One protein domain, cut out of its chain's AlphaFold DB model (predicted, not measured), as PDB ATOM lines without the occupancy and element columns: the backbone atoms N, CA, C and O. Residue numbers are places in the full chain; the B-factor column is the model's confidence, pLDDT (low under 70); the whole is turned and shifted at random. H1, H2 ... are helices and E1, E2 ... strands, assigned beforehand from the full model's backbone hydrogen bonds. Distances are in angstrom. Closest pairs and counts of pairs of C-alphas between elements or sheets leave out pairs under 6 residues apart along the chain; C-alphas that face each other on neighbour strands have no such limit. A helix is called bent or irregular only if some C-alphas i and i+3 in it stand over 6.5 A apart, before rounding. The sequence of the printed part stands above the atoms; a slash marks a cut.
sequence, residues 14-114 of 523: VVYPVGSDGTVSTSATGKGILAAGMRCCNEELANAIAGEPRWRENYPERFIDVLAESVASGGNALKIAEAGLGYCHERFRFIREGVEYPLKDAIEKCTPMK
ATOM      1  N   VAL A  14      -1.538 -17.194   4.901       97.19
ATOM      2  CA  VAL A  14      -1.263 -17.507   6.316       97.19
ATOM      3  C   VAL A  14      -0.815 -18.962   6.443       97.19
ATOM      4  O   VAL A  14      -1.556 -19.844   6.018       97.19
ATOM      5  N   VAL A  15       0.341 -19.251   7.037       96.62
ATOM      6  CA  VAL A  15       0.926 -20.595   7.178       96.62
ATOM      7  C   VAL A  15       1.490 -20.840   8.581       96.62
ATOM      8  O   VAL A  15       1.799 -19.909   9.325       96.62
ATOM      9  N   TYR A  16       1.610 -22.121   8.936       96.50
ATOM     10  CA  TYR A  16       2.231 -22.565  10.185       96.50
ATOM     11  C   TYR A  16       3.732 -22.241  10.216       96.50
ATOM     12  O   TYR A  16       4.367 -22.249   9.160       96.50
ATOM     13  N   PRO A  17       4.314 -22.041  11.414       94.31
ATOM     14  CA  PRO A  17       5.759 -21.926  11.559       94.31
ATOM     15  C   PRO A  17       6.472 -23.210  11.121       94.31
ATOM     16  O   PRO A  17       6.001 -24.322  11.381       94.31
ATOM     17  N   VAL A  18       7.640 -23.037  10.507       91.81
ATOM     18  CA  VAL A  18       8.580 -24.123  10.211       91.81
ATOM     19  C   VAL A  18       9.430 -24.391  11.458       91.81
ATOM     20  O   VAL A  18       9.905 -23.458  12.108       91.81
ATOM     21  N   GLY A  19       9.567 -25.662  11.832       87.00
ATOM     22  CA  GLY A  19      10.393 -26.114  12.947       87.00
ATOM     23  C   GLY A  19      11.890 -25.977  12.665       87.00
ATOM     24  O   GLY A  19      12.313 -25.728  11.538       87.00
ATOM     25  N   SER A  20      12.714 -26.168  13.697       84.94
ATOM     26  CA  SER A  20      14.182 -26.123  13.574       84.94
ATOM     27  C   SER A  20      14.755 -27.236  12.691       84.94
ATOM     28  O   SER A  20      15.863 -27.112  12.189       84.94
ATOM     29  N   ASP A  21      14.001 -28.318  12.505       86.31
ATOM     30  CA  ASP A  21      14.292 -29.430  11.597       86.31
ATOM     31  C   ASP A  21      13.856 -29.150  10.144       86.31
ATOM     32  O   ASP A  21      13.952 -30.025   9.286       86.31
ATOM     33  N   GLY A  22      13.340 -27.948   9.863       87.00
ATOM     34  CA  GLY A  22      12.825 -27.566   8.552       87.00
ATOM     35  C   GLY A  22      11.431 -28.117   8.236       87.00
ATOM     36  O   GLY A  22      10.953 -27.923   7.118       87.00
ATOM     37  N   THR A  23      10.750 -28.784   9.180       89.88
ATOM     38  CA  THR A  23       9.428 -29.386   8.945       89.88
ATOM     39  C   THR A  23       8.300 -28.625   9.642       89.88
ATOM     40  O   THR A  23       8.489 -27.942  10.645       89.88
ATOM     41  N   VAL A  24       7.080 -28.721   9.107       92.50
ATOM     42  CA  VAL A  24       5.883 -28.149   9.742       92.50
ATOM     43  C   VAL A  24       5.196 -29.223  10.581       92.50
ATOM     44  O   VAL A  24       4.726 -30.228  10.049       92.50
ATOM     45  N   SER A  25       5.061 -28.981  11.888       95.00
ATOM     46  CA  SER A  25       4.365 -29.881  12.817       95.00
ATOM     47  C   SER A  25       3.237 -29.165  13.550       95.00
ATOM     48  O   SER A  25       3.466 -28.409  14.492       95.00
ATOM     49  N   THR A  26       1.985 -29.453  13.179       95.25
ATOM     50  CA  THR A  26       0.822 -28.812  13.819       95.25
ATOM     51  C   THR A  26       0.640 -29.245  15.272       95.25
ATOM     52  O   THR A  26       0.091 -28.492  16.069       95.25
ATOM     53  N   SER A  27       1.110 -30.442  15.643       95.56
ATOM     54  CA  SER A  27       1.117 -30.891  17.038       95.56
ATOM     55  C   SER A  27       2.137 -30.114  17.866       95.56
ATOM     56  O   SER A  27       1.792 -29.644  18.944       95.56
ATOM     57  N   ALA A  28       3.359 -29.919  17.354       96.12
ATOM     58  CA  ALA A  28       4.355 -29.094  18.037       96.12
ATOM     59  C   ALA A  28       3.883 -27.638  18.157       96.12
ATOM     60  O   ALA A  28       3.990 -27.054  19.231       96.12
ATOM     61  N   THR A  29       3.281 -27.081  17.098       96.94
ATOM     62  CA  THR A  29       2.696 -25.736  17.142       96.94
ATOM     63  C   THR A  29       1.565 -25.637  18.165       96.94
ATOM     64  O   THR A  29       1.574 -24.713  18.969       96.94
ATOM     65  N   GLY A  30       0.620 -26.585  18.186       97.19
ATOM     66  CA  GLY A  30      -0.493 -26.576  19.142       97.19
ATOM     67  C   GLY A  30      -0.024 -26.624  20.600       97.19
ATOM     68  O   GLY A  30      -0.472 -25.817  21.412       97.19
ATOM     69  N   LYS A  31       0.943 -27.500  20.908       97.81
ATOM     70  CA  LYS A  31       1.594 -27.552  22.226       97.81
ATOM     71  C   LYS A  31       2.311 -26.244  22.556       97.81
ATOM     72  O   LYS A  31       2.170 -25.736  23.660       97.81
ATOM     73  N   GLY A  32       3.041 -25.681  21.592       97.81
ATOM     74  CA  GLY A  32       3.755 -24.415  21.749       97.81
ATOM     75  C   GLY A  32       2.836 -23.239  22.076       97.81
ATOM     76  O   GLY A  32       3.172 -22.454  22.955       97.81
ATOM     77  N   ILE A  33       1.669 -23.152  21.427       98.25
ATOM     78  CA  ILE A  33       0.675 -22.100  21.681       98.25
ATOM     79  C   ILE A  33       0.112 -22.208  23.105       98.25
ATOM     80  O   ILE A  33       0.153 -21.225  23.843       98.25
ATOM     81  N   LEU A  34      -0.385 -23.385  23.513       97.88
ATOM     82  CA  LEU A  34      -0.929 -23.558  24.869       97.88
ATOM     83  C   LEU A  34       0.146 -23.344  25.940       97.88
ATOM     84  O   LEU A  34      -0.093 -22.640  26.917       97.88
ATOM     85  N   ALA A  35       1.342 -23.906  25.744       98.44
ATOM     86  CA  ALA A  35       2.446 -23.732  26.679       98.44
ATOM     87  C   ALA A  35       2.850 -22.255  26.801       98.44
ATOM     88  O   ALA A  35       3.105 -21.790  27.907       98.44
ATOM     89  N   ALA A  36       2.876 -21.499  25.698       98.12
ATOM     90  CA  ALA A  36       3.157 -20.066  25.735       98.12
ATOM     91  C   ALA A  36       2.126 -19.294  26.568       98.12
ATOM     92  O   ALA A  36       2.530 -18.442  27.355       98.12
ATOM     93  N   GLY A  37       0.838 -19.638  26.448       97.31
ATOM     94  CA  GLY A  37      -0.225 -19.082  27.288       97.31
ATOM     95  C   GLY A  37       0.006 -19.336  28.780       97.31
ATOM     96  O   GLY A  37      -0.146 -18.436  29.594       97.31
ATOM     97  N   MET A  38       0.445 -20.540  29.148       98.06
ATOM     98  CA  MET A  38       0.604 -20.926  30.555       98.06
ATOM     99  C   MET A  38       1.876 -20.406  31.227       98.06
ATOM    100  O   MET A  38       1.885 -20.211  32.440       98.06
ATOM    101  N   ARG A  39       2.951 -20.135  30.473       97.00
ATOM    102  CA  ARG A  39       4.264 -19.741  31.033       97.00
ATOM    103  C   ARG A  39       4.218 -18.551  31.989       97.00
ATOM    104  O   ARG A  39       5.064 -18.464  32.869       97.00
ATOM    105  N   CYS A  40       3.273 -17.631  31.812       90.81
ATOM    106  CA  CYS A  40       3.177 -16.432  32.642       90.81
ATOM    107  C   CYS A  40       2.584 -16.675  34.039       90.81
ATOM    108  O   CYS A  40       2.649 -15.774  34.873       90.81
ATOM    109  N   CYS A  41       1.952 -17.827  34.277       95.00
ATOM    110  CA  CYS A  41       1.218 -18.105  35.515       95.00
ATOM    111  C   CYS A  41       1.482 -19.500  36.095       95.00
ATOM    112  O   CYS A  41       1.448 -19.651  37.310       95.00
ATOM    113  N   ASN A  42       1.794 -20.498  35.263       97.00
ATOM    114  CA  ASN A  42       2.023 -21.872  35.693       97.00
ATOM    115  C   ASN A  42       3.092 -22.542  34.809       97.00
ATOM    116  O   ASN A  42       2.807 -23.131  33.761       97.00
ATOM    117  N   GLU A  43       4.354 -22.407  35.220       97.31
ATOM    118  CA  GLU A  43       5.509 -22.909  34.467       97.31
ATOM    119  C   GLU A  43       5.551 -24.445  34.406       97.31
ATOM    120  O   GLU A  43       5.887 -25.016  33.367       97.31
ATOM    121  N   GLU A  44       5.153 -25.123  35.484       97.94
ATOM    122  CA  GLU A  44       5.089 -26.586  35.537       97.94
ATOM    123  C   GLU A  44       4.099 -27.135  34.501       97.94
ATOM    124  O   GLU A  44       4.463 -27.981  33.676       97.94
ATOM    125  N   LEU A  45       2.879 -26.591  34.462       97.19
ATOM    126  CA  LEU A  45       1.874 -26.977  33.473       97.19
ATOM    127  C   LEU A  45       2.310 -26.611  32.047       97.19
ATOM    128  O   LEU A  45       2.110 -27.400  31.121       97.19
ATOM    129  N   ALA A  46       2.965 -25.465  31.845       98.44
ATOM    130  CA  ALA A  46       3.517 -25.105  30.540       98.44
ATOM    131  C   ALA A  46       4.538 -26.143  30.031       98.44
ATOM    132  O   ALA A  46       4.505 -26.527  28.855       98.44
ATOM    133  N   ASN A  47       5.416 -26.630  30.912       98.19
ATOM    134  CA  ASN A  47       6.394 -27.670  30.594       98.19
ATOM    135  C   ASN A  47       5.719 -29.023  30.324       98.19
ATOM    136  O   ASN A  47       6.064 -29.690  29.343       98.19
ATOM    137  N   ALA A  48       4.705 -29.392  31.112       97.50
ATOM    138  CA  ALA A  48       3.910 -30.600  30.888       97.50
ATOM    139  C   ALA A  48       3.194 -30.578  29.525       97.50
ATOM    140  O   ALA A  48       3.242 -31.557  28.776       97.50
ATOM    141  N   ILE A  49       2.594 -29.442  29.150       98.06
ATOM    142  CA  ILE A  49       1.946 -29.254  27.845       98.06
ATOM    143  C   ILE A  49       2.965 -29.384  26.711       98.06
ATOM    144  O   ILE A  49       2.713 -30.106  25.747       98.06
ATOM    145  N   ALA A  50       4.118 -28.715  26.805       97.12
ATOM    146  CA  ALA A  50       5.158 -28.786  25.778       97.12
ATOM    147  C   ALA A  50       5.684 -30.224  25.591       97.12
ATOM    148  O   ALA A  50       5.868 -30.693  24.456       97.12
ATOM    149  N   GLY A  51       5.861 -30.935  26.707       96.00
ATOM    150  CA  GLY A  51       6.357 -32.306  26.781       96.00
ATOM    151  C   GLY A  51       5.343 -33.400  26.444       96.00
ATOM    152  O   GLY A  51       5.761 -34.542  26.288       96.00
ATOM    153  N   GLU A  52       4.048 -33.092  26.278       97.19
ATOM    154  CA  GLU A  52       2.990 -34.101  26.113       97.19
ATOM    155  C   GLU A  52       3.278 -35.059  24.931       97.19
ATOM    156  O   GLU A  52       3.273 -34.617  23.764       97.19
ATOM    157  N   PRO A  53       3.536 -36.360  25.198       94.31
ATOM    158  CA  PRO A  53       3.896 -37.326  24.163       94.31
ATOM    159  C   PRO A  53       2.679 -37.821  23.375       94.31
ATOM    160  O   PRO A  53       2.795 -38.099  22.182       94.31
ATOM    161  N   ARG A  54       1.492 -37.889  23.998       95.12
ATOM    162  CA  ARG A  54       0.256 -38.397  23.378       95.12
ATOM    163  C   ARG A  54      -0.731 -37.269  23.104       95.12
ATOM    164  O   ARG A  54      -1.918 -37.364  23.393       95.12
ATOM    165  N   TRP A  55      -0.240 -36.202  22.474       95.00
ATOM    166  CA  TRP A  55      -1.001 -34.970  22.226       95.00
ATOM    167  C   TRP A  55      -2.380 -35.195  21.588       95.00
ATOM    168  O   TRP A  55      -3.355 -34.578  21.993       95.00
ATOM    169  N   ARG A  56      -2.496 -36.093  20.602       91.12
ATOM    170  CA  ARG A  56      -3.783 -36.349  19.929       91.12
ATOM    171  C   ARG A  56      -4.835 -36.992  20.836       91.12
ATOM    172  O   ARG A  56      -6.016 -36.816  20.571       91.12
ATOM    173  N   GLU A  57      -4.407 -37.713  21.866       91.50
ATOM    174  CA  GLU A  57      -5.283 -38.374  22.840       91.50
ATOM    175  C   GLU A  57      -5.552 -37.461  24.039       91.50
ATOM    176  O   GLU A  57      -6.687 -37.332  24.482       91.50
ATOM    177  N   ASN A  58      -4.505 -36.788  24.521       94.88
ATOM    178  CA  ASN A  58      -4.507 -36.067  25.790       94.88
ATOM    179  C   ASN A  58      -4.782 -34.565  25.655       94.88
ATOM    180  O   ASN A  58      -4.803 -33.869  26.665       94.88
ATOM    181  N   TYR A  59      -4.989 -34.029  24.443       95.69
ATOM    182  CA  TYR A  59      -5.272 -32.599  24.303       95.69
ATOM    183  C   TYR A  59      -6.473 -32.130  25.143       95.69
ATOM    184  O   TYR A  59      -6.308 -31.076  25.749       95.69
ATOM    185  N   PRO A  60      -7.623 -32.841  25.254       95.62
ATOM    186  CA  PRO A  60      -8.780 -32.326  25.996       95.62
ATOM    187  C   PRO A  60      -8.420 -31.948  27.430       95.62
ATOM    188  O   PRO A  60      -8.744 -30.855  27.882       95.62
ATOM    189  N   GLU A  61      -7.644 -32.813  28.082       95.31
ATOM    190  CA  GLU A  61      -7.126 -32.613  29.430       95.31
ATOM    191  C   GLU A  61      -6.297 -31.328  29.534       95.31
ATOM    192  O   GLU A  61      -6.520 -30.516  30.421       95.31
ATOM    193  N   ARG A  62      -5.413 -31.065  28.562       97.06
ATOM    194  CA  ARG A  62      -4.586 -29.848  28.550       97.06
ATOM    195  C   ARG A  62      -5.392 -28.572  28.346       97.06
ATOM    196  O   ARG A  62      -5.024 -27.543  28.898       97.06
ATOM    197  N   PHE A  63      -6.478 -28.613  27.576       97.75
ATOM    198  CA  PHE A  63      -7.382 -27.463  27.463       97.75
ATOM    199  C   PHE A  63      -8.190 -27.251  28.753       97.75
ATOM    200  O   PHE A  63      -8.383 -26.107  29.155       97.75
ATOM    201  N   ILE A  64      -8.607 -28.331  29.425       97.00
ATOM    202  CA  ILE A  64      -9.280 -28.268  30.732       97.00
ATOM    203  C   ILE A  64      -8.343 -27.691  31.799       97.00
ATOM    204  O   ILE A  64      -8.766 -26.813  32.544       97.00
ATOM    205  N   ASP A  65      -7.077 -28.116  31.832       96.62
ATOM    206  CA  ASP A  65      -6.067 -27.594  32.762       96.62
ATOM    207  C   ASP A  65      -5.866 -26.073  32.569       96.62
ATOM    208  O   ASP A  65      -5.880 -25.303  33.528       96.62
ATOM    209  N   VAL A  66      -5.757 -25.617  31.313       97.69
ATOM    210  CA  VAL A  66      -5.650 -24.186  30.955       97.69
ATOM    211  C   VAL A  66      -6.904 -23.400  31.355       97.69
ATOM    212  O   VAL A  66      -6.814 -22.261  31.825       97.69
ATOM    213  N   LEU A  67      -8.089 -23.983  31.160       97.81
ATOM    214  CA  LEU A  67      -9.347 -23.370  31.571       97.81
ATOM    215  C   LEU A  67      -9.452 -23.273  33.099       97.81
ATOM    216  O   LEU A  67      -9.871 -22.233  33.594       97.81
ATOM    217  N   ALA A  68      -9.046 -24.304  33.843       97.25
ATOM    218  CA  ALA A  68      -9.056 -24.290  35.304       97.25
ATOM    219  C   ALA A  68      -8.183 -23.157  35.866       97.25
ATOM    220  O   ALA A  68      -8.640 -22.407  36.727       97.25
ATOM    221  N   GLU A  69      -6.983 -22.957  35.313       97.19
ATOM    222  CA  GLU A  69      -6.118 -21.822  35.667       97.19
ATOM    223  C   GLU A  69      -6.777 -20.469  35.338       97.19
ATOM    224  O   GLU A  69      -6.715 -19.521  36.121       97.19
ATOM    225  N   SER A  70      -7.459 -20.385  34.192       97.44
ATOM    226  CA  SER A  70      -8.156 -19.162  33.772       97.44
ATOM    227  C   SER A  70      -9.342 -18.837  34.695       97.44
ATOM    228  O   SER A  70      -9.606 -17.675  34.999       97.44
ATOM    229  N   VAL A  71     -10.057 -19.852  35.182       97.19
ATOM    230  CA  VAL A  71     -11.159 -19.686  36.144       97.19
ATOM    231  C   VAL A  71     -10.635 -19.288  37.523       97.19
ATOM    232  O   VAL A  71     -11.243 -18.442  38.177       97.19
ATOM    233  N   ALA A  72      -9.501 -19.851  37.947       96.31
ATOM    234  CA  ALA A  72      -8.898 -19.561  39.247       96.31
ATOM    235  C   ALA A  72      -8.504 -18.082  39.411       96.31
ATOM    236  O   ALA A  72      -8.530 -17.558  40.523       96.31
ATOM    237  N   SER A  73      -8.158 -17.393  38.319       97.06
ATOM    238  CA  SER A  73      -7.819 -15.968  38.338       97.06
ATOM    239  C   SER A  73      -8.177 -15.289  37.017       97.06
ATOM    240  O   SER A  73      -7.592 -15.588  35.976       97.06
ATOM    241  N   GLY A  74      -9.074 -14.297  37.062       96.62
ATOM    242  CA  GLY A  74      -9.438 -13.511  35.876       96.62
ATOM    243  C   GLY A  74      -8.244 -12.764  35.266       96.62
ATOM    244  O   GLY A  74      -8.120 -12.670  34.048       96.62
ATOM    245  N   GLY A  75      -7.295 -12.329  36.103       97.44
ATOM    246  CA  GLY A  75      -6.027 -11.769  35.633       97.44
ATOM    247  C   GLY A  75      -5.161 -12.798  34.897       97.44
ATOM    248  O   GLY A  75      -4.532 -12.457  33.894       97.44
ATOM    249  N   ASN A  76      -5.148 -14.061  35.344       97.75
ATOM    250  CA  ASN A  76      -4.466 -15.138  34.620       97.75
ATOM    251  C   ASN A  76      -5.178 -15.435  33.296       97.75
ATOM    252  O   ASN A  76      -4.493 -15.557  32.286       97.75
ATOM    253  N   ALA A  77      -6.516 -15.460  33.257       98.25
ATOM    254  CA  ALA A  77      -7.277 -15.675  32.021       98.25
ATOM    255  C   ALA A  77      -6.866 -14.703  30.901       98.25
ATOM    256  O   ALA A  77      -6.620 -15.126  29.767       98.25
ATOM    257  N   LEU A  78      -6.734 -13.411  31.225       98.56
ATOM    258  CA  LEU A  78      -6.313 -12.380  30.270       98.56
ATOM    259  C   LEU A  78      -4.845 -12.542  29.854       98.56
ATOM    260  O   LEU A  78      -4.551 -12.515  28.660       98.56
ATOM    261  N   LYS A  79      -3.929 -12.786  30.802       98.50
ATOM    262  CA  LYS A  79      -2.501 -13.004  30.498       98.50
ATOM    263  C   LYS A  79      -2.271 -14.245  29.631       98.50
ATOM    264  O   LYS A  79      -1.481 -14.192  28.690       98.50
ATOM    265  N   ILE A  80      -2.983 -15.340  29.910       98.69
ATOM    266  CA  ILE A  80      -2.946 -16.573  29.111       98.69
ATOM    267  C   ILE A  80      -3.418 -16.282  27.684       98.69
ATOM    268  O   ILE A  80      -2.762 -16.684  26.720       98.69
ATOM    269  N   ALA A  81      -4.539 -15.568  27.546       98.62
ATOM    270  CA  ALA A  81      -5.095 -15.194  26.251       98.62
ATOM    271  C   ALA A  81      -4.134 -14.317  25.438       98.62
ATOM    272  O   ALA A  81      -3.900 -14.585  24.256       98.62
ATOM    273  N   GLU A  82      -3.547 -13.302  26.074       98.62
ATOM    274  CA  GLU A  82      -2.578 -12.396  25.459       98.62
ATOM    275  C   GLU A  82      -1.316 -13.140  25.010       98.62
ATOM    276  O   GLU A  82      -0.919 -13.031  23.848       98.62
ATOM    277  N   ALA A  83      -0.720 -13.955  25.882       98.62
ATOM    278  CA  ALA A  83       0.496 -14.699  25.570       98.62
ATOM    279  C   ALA A  83       0.272 -15.756  24.474       98.62
ATOM    280  O   ALA A  83       1.095 -15.898  23.564       98.62
ATOM    281  N   GLY A  84      -0.857 -16.471  24.513       98.31
ATOM    282  CA  GLY A  84      -1.220 -17.467  23.505       98.31
ATOM    283  C   GLY A  84      -1.464 -16.858  22.119       98.31
ATOM    284  O   GLY A  84      -0.915 -17.338  21.120       98.31
ATOM    285  N   LEU A  85      -2.234 -15.767  22.040       98.56
ATOM    286  CA  LEU A  85      -2.450 -15.034  20.788       98.56
ATOM    287  C   LEU A  85      -1.169 -14.355  20.297       98.56
ATOM    288  O   LEU A  85      -0.854 -14.450  19.110       98.56
ATOM    289  N   GLY A  86      -0.400 -13.736  21.193       98.31
ATOM    290  CA  GLY A  86       0.897 -13.141  20.883       98.31
ATOM    291  C   GLY A  86       1.850 -14.160  20.263       98.31
ATOM    292  O   GLY A  86       2.436 -13.897  19.213       98.31
ATOM    293  N   TYR A  87       1.922 -15.372  20.823       98.19
ATOM    294  CA  TYR A  87       2.701 -16.466  20.240       98.19
ATOM    295  C   TYR A  87       2.244 -16.805  18.816       98.19
ATOM    296  O   TYR A  87       3.080 -16.999  17.930       98.19
ATOM    297  N   CYS A  88       0.932 -16.865  18.571       98.31
ATOM    298  CA  CYS A  88       0.401 -17.143  17.238       98.31
ATOM    299  C   CYS A  88       0.808 -16.056  16.237       98.31
ATOM    300  O   CYS A  88       1.354 -16.371  15.181       98.31
ATOM    301  N   HIS A  89       0.588 -14.789  16.582       98.00
ATOM    302  CA  HIS A  89       0.890 -13.632  15.737       98.00
ATOM    303  C   HIS A  89       2.386 -13.449  15.461       98.00
ATOM    304  O   HIS A  89       2.764 -13.035  14.364       98.00
ATOM    305  N   GLU A  90       3.235 -13.811  16.423       96.94
ATOM    306  CA  GLU A  90       4.691 -13.753  16.291       96.94
ATOM    307  C   GLU A  90       5.258 -14.888  15.436       96.94
ATOM    308  O   GLU A  90       6.261 -14.702  14.749       96.94
ATOM    309  N   ARG A  91       4.671 -16.090  15.506       96.56
ATOM    310  CA  ARG A  91       5.248 -17.308  14.912       96.56
ATOM    311  C   ARG A  91       4.619 -17.696  13.584       96.56
ATOM    312  O   ARG A  91       5.337 -18.192  12.719       96.56
ATOM    313  N   PHE A  92       3.315 -17.502  13.411       97.81
ATOM    314  CA  PHE A  92       2.685 -17.735  12.115       97.81
ATOM    315  C   PHE A  92       3.190 -16.717  11.102       97.81
ATOM    316  O   PHE A  92       3.642 -15.617  11.443       97.81
ATOM    317  N   ARG A  93       3.133 -17.120   9.837       96.94
ATOM    318  CA  ARG A  93       3.651 -16.339   8.723       96.94
ATOM    319  C   ARG A  93       2.575 -16.079   7.702       96.94
ATOM    320  O   ARG A  93       1.668 -16.885   7.550       96.94
ATOM    321  N   PHE A  94       2.704 -14.975   6.993       97.44
ATOM    322  CA  PHE A  94       1.998 -14.714   5.757       97.44
ATOM    323  C   PHE A  94       3.019 -14.722   4.623       97.44
ATOM    324  O   PHE A  94       3.989 -13.968   4.670       97.44
ATOM    325  N   ILE A  95       2.822 -15.590   3.633       95.81
ATOM    326  CA  ILE A  95       3.717 -15.709   2.481       95.81
ATOM    327  C   ILE A  95       3.029 -15.144   1.242       95.81
ATOM    328  O   ILE A  95       1.920 -15.561   0.903       95.81
ATOM    329  N   ARG A  96       3.708 -14.249   0.526       93.06
ATOM    330  CA  ARG A  96       3.253 -13.715  -0.761       93.06
ATOM    331  C   ARG A  96       4.423 -13.578  -1.717       93.06
ATOM    332  O   ARG A  96       5.430 -12.991  -1.350       93.06
ATOM    333  N   GLU A  97       4.287 -14.145  -2.916       90.38
ATOM    334  CA  GLU A  97       5.315 -14.086  -3.969       90.38
ATOM    335  C   GLU A  97       6.725 -14.485  -3.474       90.38
ATOM    336  O   GLU A  97       7.741 -13.959  -3.914       90.38
ATOM    337  N   GLY A  98       6.792 -15.430  -2.528       88.44
ATOM    338  CA  GLY A  98       8.043 -15.893  -1.915       88.44
ATOM    339  C   GLY A  98       8.587 -15.018  -0.777       88.44
ATOM    340  O   GLY A  98       9.549 -15.423  -0.132       88.44
ATOM    341  N   VAL A  99       7.966 -13.871  -0.485       92.50
ATOM    342  CA  VAL A  99       8.290 -13.019   0.667       92.50
ATOM    343  C   VAL A  99       7.486 -13.463   1.888       92.50
ATOM    344  O   VAL A  99       6.281 -13.705   1.800       92.50
ATOM    345  N   GLU A 100       8.158 -13.562   3.032       94.38
ATOM    346  CA  GLU A 100       7.583 -14.000   4.300       94.38
ATOM    347  C   GLU A 100       7.448 -12.827   5.281       94.38
ATOM    348  O   GLU A 100       8.407 -12.101   5.540       94.38
ATOM    349  N   TYR A 101       6.263 -12.682   5.873       95.75
ATOM    350  CA  TYR A 101       5.962 -11.694   6.908       95.75
ATOM    351  C   TYR A 101       5.496 -12.407   8.183       95.75
ATOM    352  O   TYR A 101       4.690 -13.338   8.085       95.75
ATOM    353  N   PRO A 102       5.918 -11.992   9.392       96.19
ATOM    354  CA  PRO A 102       5.203 -12.354  10.615       96.19
ATOM    355  C   PRO A 102       3.721 -11.984  10.496       96.19
ATOM    356  O   PRO A 102       3.403 -10.923   9.958       96.19
ATOM    357  N   LEU A 103       2.810 -12.826  10.993       97.62
ATOM    358  CA  LEU A 103       1.369 -12.577  10.853       97.62
ATOM    359  C   LEU A 103       0.958 -11.218  11.442       97.62
ATOM    360  O   LEU A 103       0.171 -10.512  10.813       97.62
ATOM    361  N   LYS A 104       1.548 -10.823  12.580       96.56
ATOM    362  CA  LYS A 104       1.346  -9.499  13.201       96.56
ATOM    363  C   LYS A 104       1.596  -8.316  12.259       96.56
ATOM    364  O   LYS A 104       0.963  -7.281  12.410       96.56
ATOM    365  N   ASP A 105       2.498  -8.485  11.294       96.56
ATOM    366  CA  ASP A 105       2.954  -7.433  10.389       96.56
ATOM    367  C   ASP A 105       2.326  -7.562   8.992       96.56
ATOM    368  O   ASP A 105       2.511  -6.692   8.142       96.56
ATOM    369  N   ALA A 106       1.627  -8.669   8.725       96.00
ATOM    370  CA  ALA A 106       1.249  -9.073   7.377       96.00
ATOM    371  C   ALA A 106       0.351  -8.047   6.682       96.00
ATOM    372  O   ALA A 106       0.588  -7.726   5.524       96.00
ATOM    373  N   ILE A 107      -0.659  -7.518   7.373       97.12
ATOM    374  CA  ILE A 107      -1.606  -6.572   6.769       97.12
ATOM    375  C   ILE A 107      -0.936  -5.221   6.477       97.12
ATOM    376  O   ILE A 107      -1.192  -4.631   5.436       97.12
ATOM    377  N   GLU A 108      -0.059  -4.747   7.365       95.75
ATOM    378  CA  GLU A 108       0.582  -3.430   7.240       95.75
ATOM    379  C   GLU A 108       1.753  -3.424   6.252       95.75
ATOM    380  O   GLU A 108       1.931  -2.462   5.506       95.75
ATOM    381  N   LYS A 109       2.577  -4.480   6.252       95.75
ATOM    382  CA  LYS A 109       3.825  -4.521   5.472       95.75
ATOM    383  C   LYS A 109       3.676  -5.193   4.113       95.75
ATOM    384  O   LYS A 109       4.533  -5.000   3.250       95.75
ATOM    385  N   CYS A 110       2.642  -6.007   3.915       94.81
ATOM    386  CA  CYS A 110       2.439  -6.687   2.647       94.81
ATOM    387  C   CYS A 110       1.650  -5.802   1.682       94.81
ATOM    388  O   CYS A 110       0.497  -5.454   1.937       94.81
ATOM    389  N   THR A 111       2.253  -5.468   0.542       90.19
ATOM    390  CA  THR A 111       1.584  -4.684  -0.496       90.19
ATOM    391  C   THR A 111       0.378  -5.450  -1.061       90.19
ATOM    392  O   THR A 111       0.532  -6.603  -1.486       90.19
ATOM    393  N   PRO A 112      -0.822  -4.838  -1.100       91.31
ATOM    394  CA  PRO A 112      -1.987  -5.427  -1.748       91.31
ATOM    395  C   PRO A 112      -1.747  -5.669  -3.245       91.31
ATOM    396  O   PRO A 112      -1.322  -4.758  -3.953       91.31
ATOM    397  N   MET A 113      -2.058  -6.865  -3.748       91.62
ATOM    398  CA  MET A 113      -1.926  -7.210  -5.175       91.62
ATOM    399  C   MET A 113      -3.165  -6.847  -5.993       91.62
ATOM    400  O   MET A 113      -3.116  -6.801  -7.220       91.62
ATOM    401  N   LYS A 114      -4.298  -6.621  -5.326       94.12
ATOM    402  CA  LYS A 114      -5.553  -6.227  -5.966       94.12
ATOM    403  C   LYS A 114      -6.348  -5.286  -5.078       94.12
ATOM    404  O   LYS A 114      -6.085  -5.133  -3.888       94.12
TER     405      LYS A 114
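Overview. This is residues 14 to 114 of the 523 residues of a protein of labyrinthulid quahog parasite QPX (UniProt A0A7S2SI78). A small head, made of the strand hairpin E1 E2 with the short helix H5 packed on it, sits at one end of a larger helical body of H1, H2, H3 and H4. In the body H1 is the core, with H2, H3 and H4 round it, and H4 reaches from the body to the head. The printed part has 101 residues with five named helices and two named strands, in the order H1 H2 H3 H4 E1 E2 H5; the class is mostly helix, and the sheet, E1 - E2, is antiparallel. The whole is only just loose, close to compact, with a radius of gyration of the C-alphas of 15.4 A, and spans 46 by 30 by 19 A, only just elongated.

Along the chain. Strand E1 is residues 93 to 96, from C-alpha 93 at (3.651, -16.339, 8.723), and is 9.8 A long; E2 is residues 99 to 102, 10.4 A. H5, residues 103 to 109, is 10.0 A long and ends at C-alpha 109 at (3.825, -4.521, 5.472). H4, residues 74 to 91, is 25.9 A long, and H3, residues 55 to 72, is 24.3 A. H2 is residues 43 to 51, 12.2 A. H1, residues 26 to 38, is 18.5 A long and begins at C-alpha 26 at (0.822, -28.812, 13.819). H3 and H5 are irregular: C-alphas 57 and 60 are 7.7 A apart, as are C-alphas 104 and 107.

Arrangement. E1 and E2 form a hairpin, with N 94 and O 101 at 2.8 A and N 99 and O 96 at 2.8 A, within hydrogen-bond range. Residues 14 to 15 pair antiparallel with residues 93 to 94 of E1. The closest C-alphas of E1 and H5 are those of Arg 93 and Leu 103, 4.9 A. H4 touches H5 with residues 88 to 91 alone, closest at His 89 and Lys 104, whose C-alphas are 4.9 A apart. H1, H3 and H4 form a bundle, three helices grouped together. H1 touches H4 with residues 33 to 38 alone, closest at the C-alphas of Gly 37 and Ile 80, 4.1 A; they run opposite ways at a steep tilt of 38 degrees, only just past shallow. H1 and H2 form a helical hairpin at a shallow tilt of 2 degrees, closest at the C-alphas of Ala 35 and Ala 46, 4.2 A. H1 and H3 touch, closest at the C-alphas of Ser 27 and Trp 55, 6.9 A. H3 and H4 touch only at the corner, closest at the C-alphas of Ser 70 and Ala 77, 4.0 A. H1 and H5 are apart. Every O i to N i+4 pair is within hydrogen-bond range in H1, H2 and H4; in H3 it is 12 of 14, and in H5 1 of 3, beside 2 of 4 O i to N i+3 pairs.

Size, cuts and confidence. The two C-alphas farthest apart are those of Glu 44 and Lys 114, 47.4 A. The printed part has no cut, and the links between its named elements are tight. Residues 14 to 25 hold no named element. Mean pLDDT of the printed part is 95.8, and no printed residue is under 70.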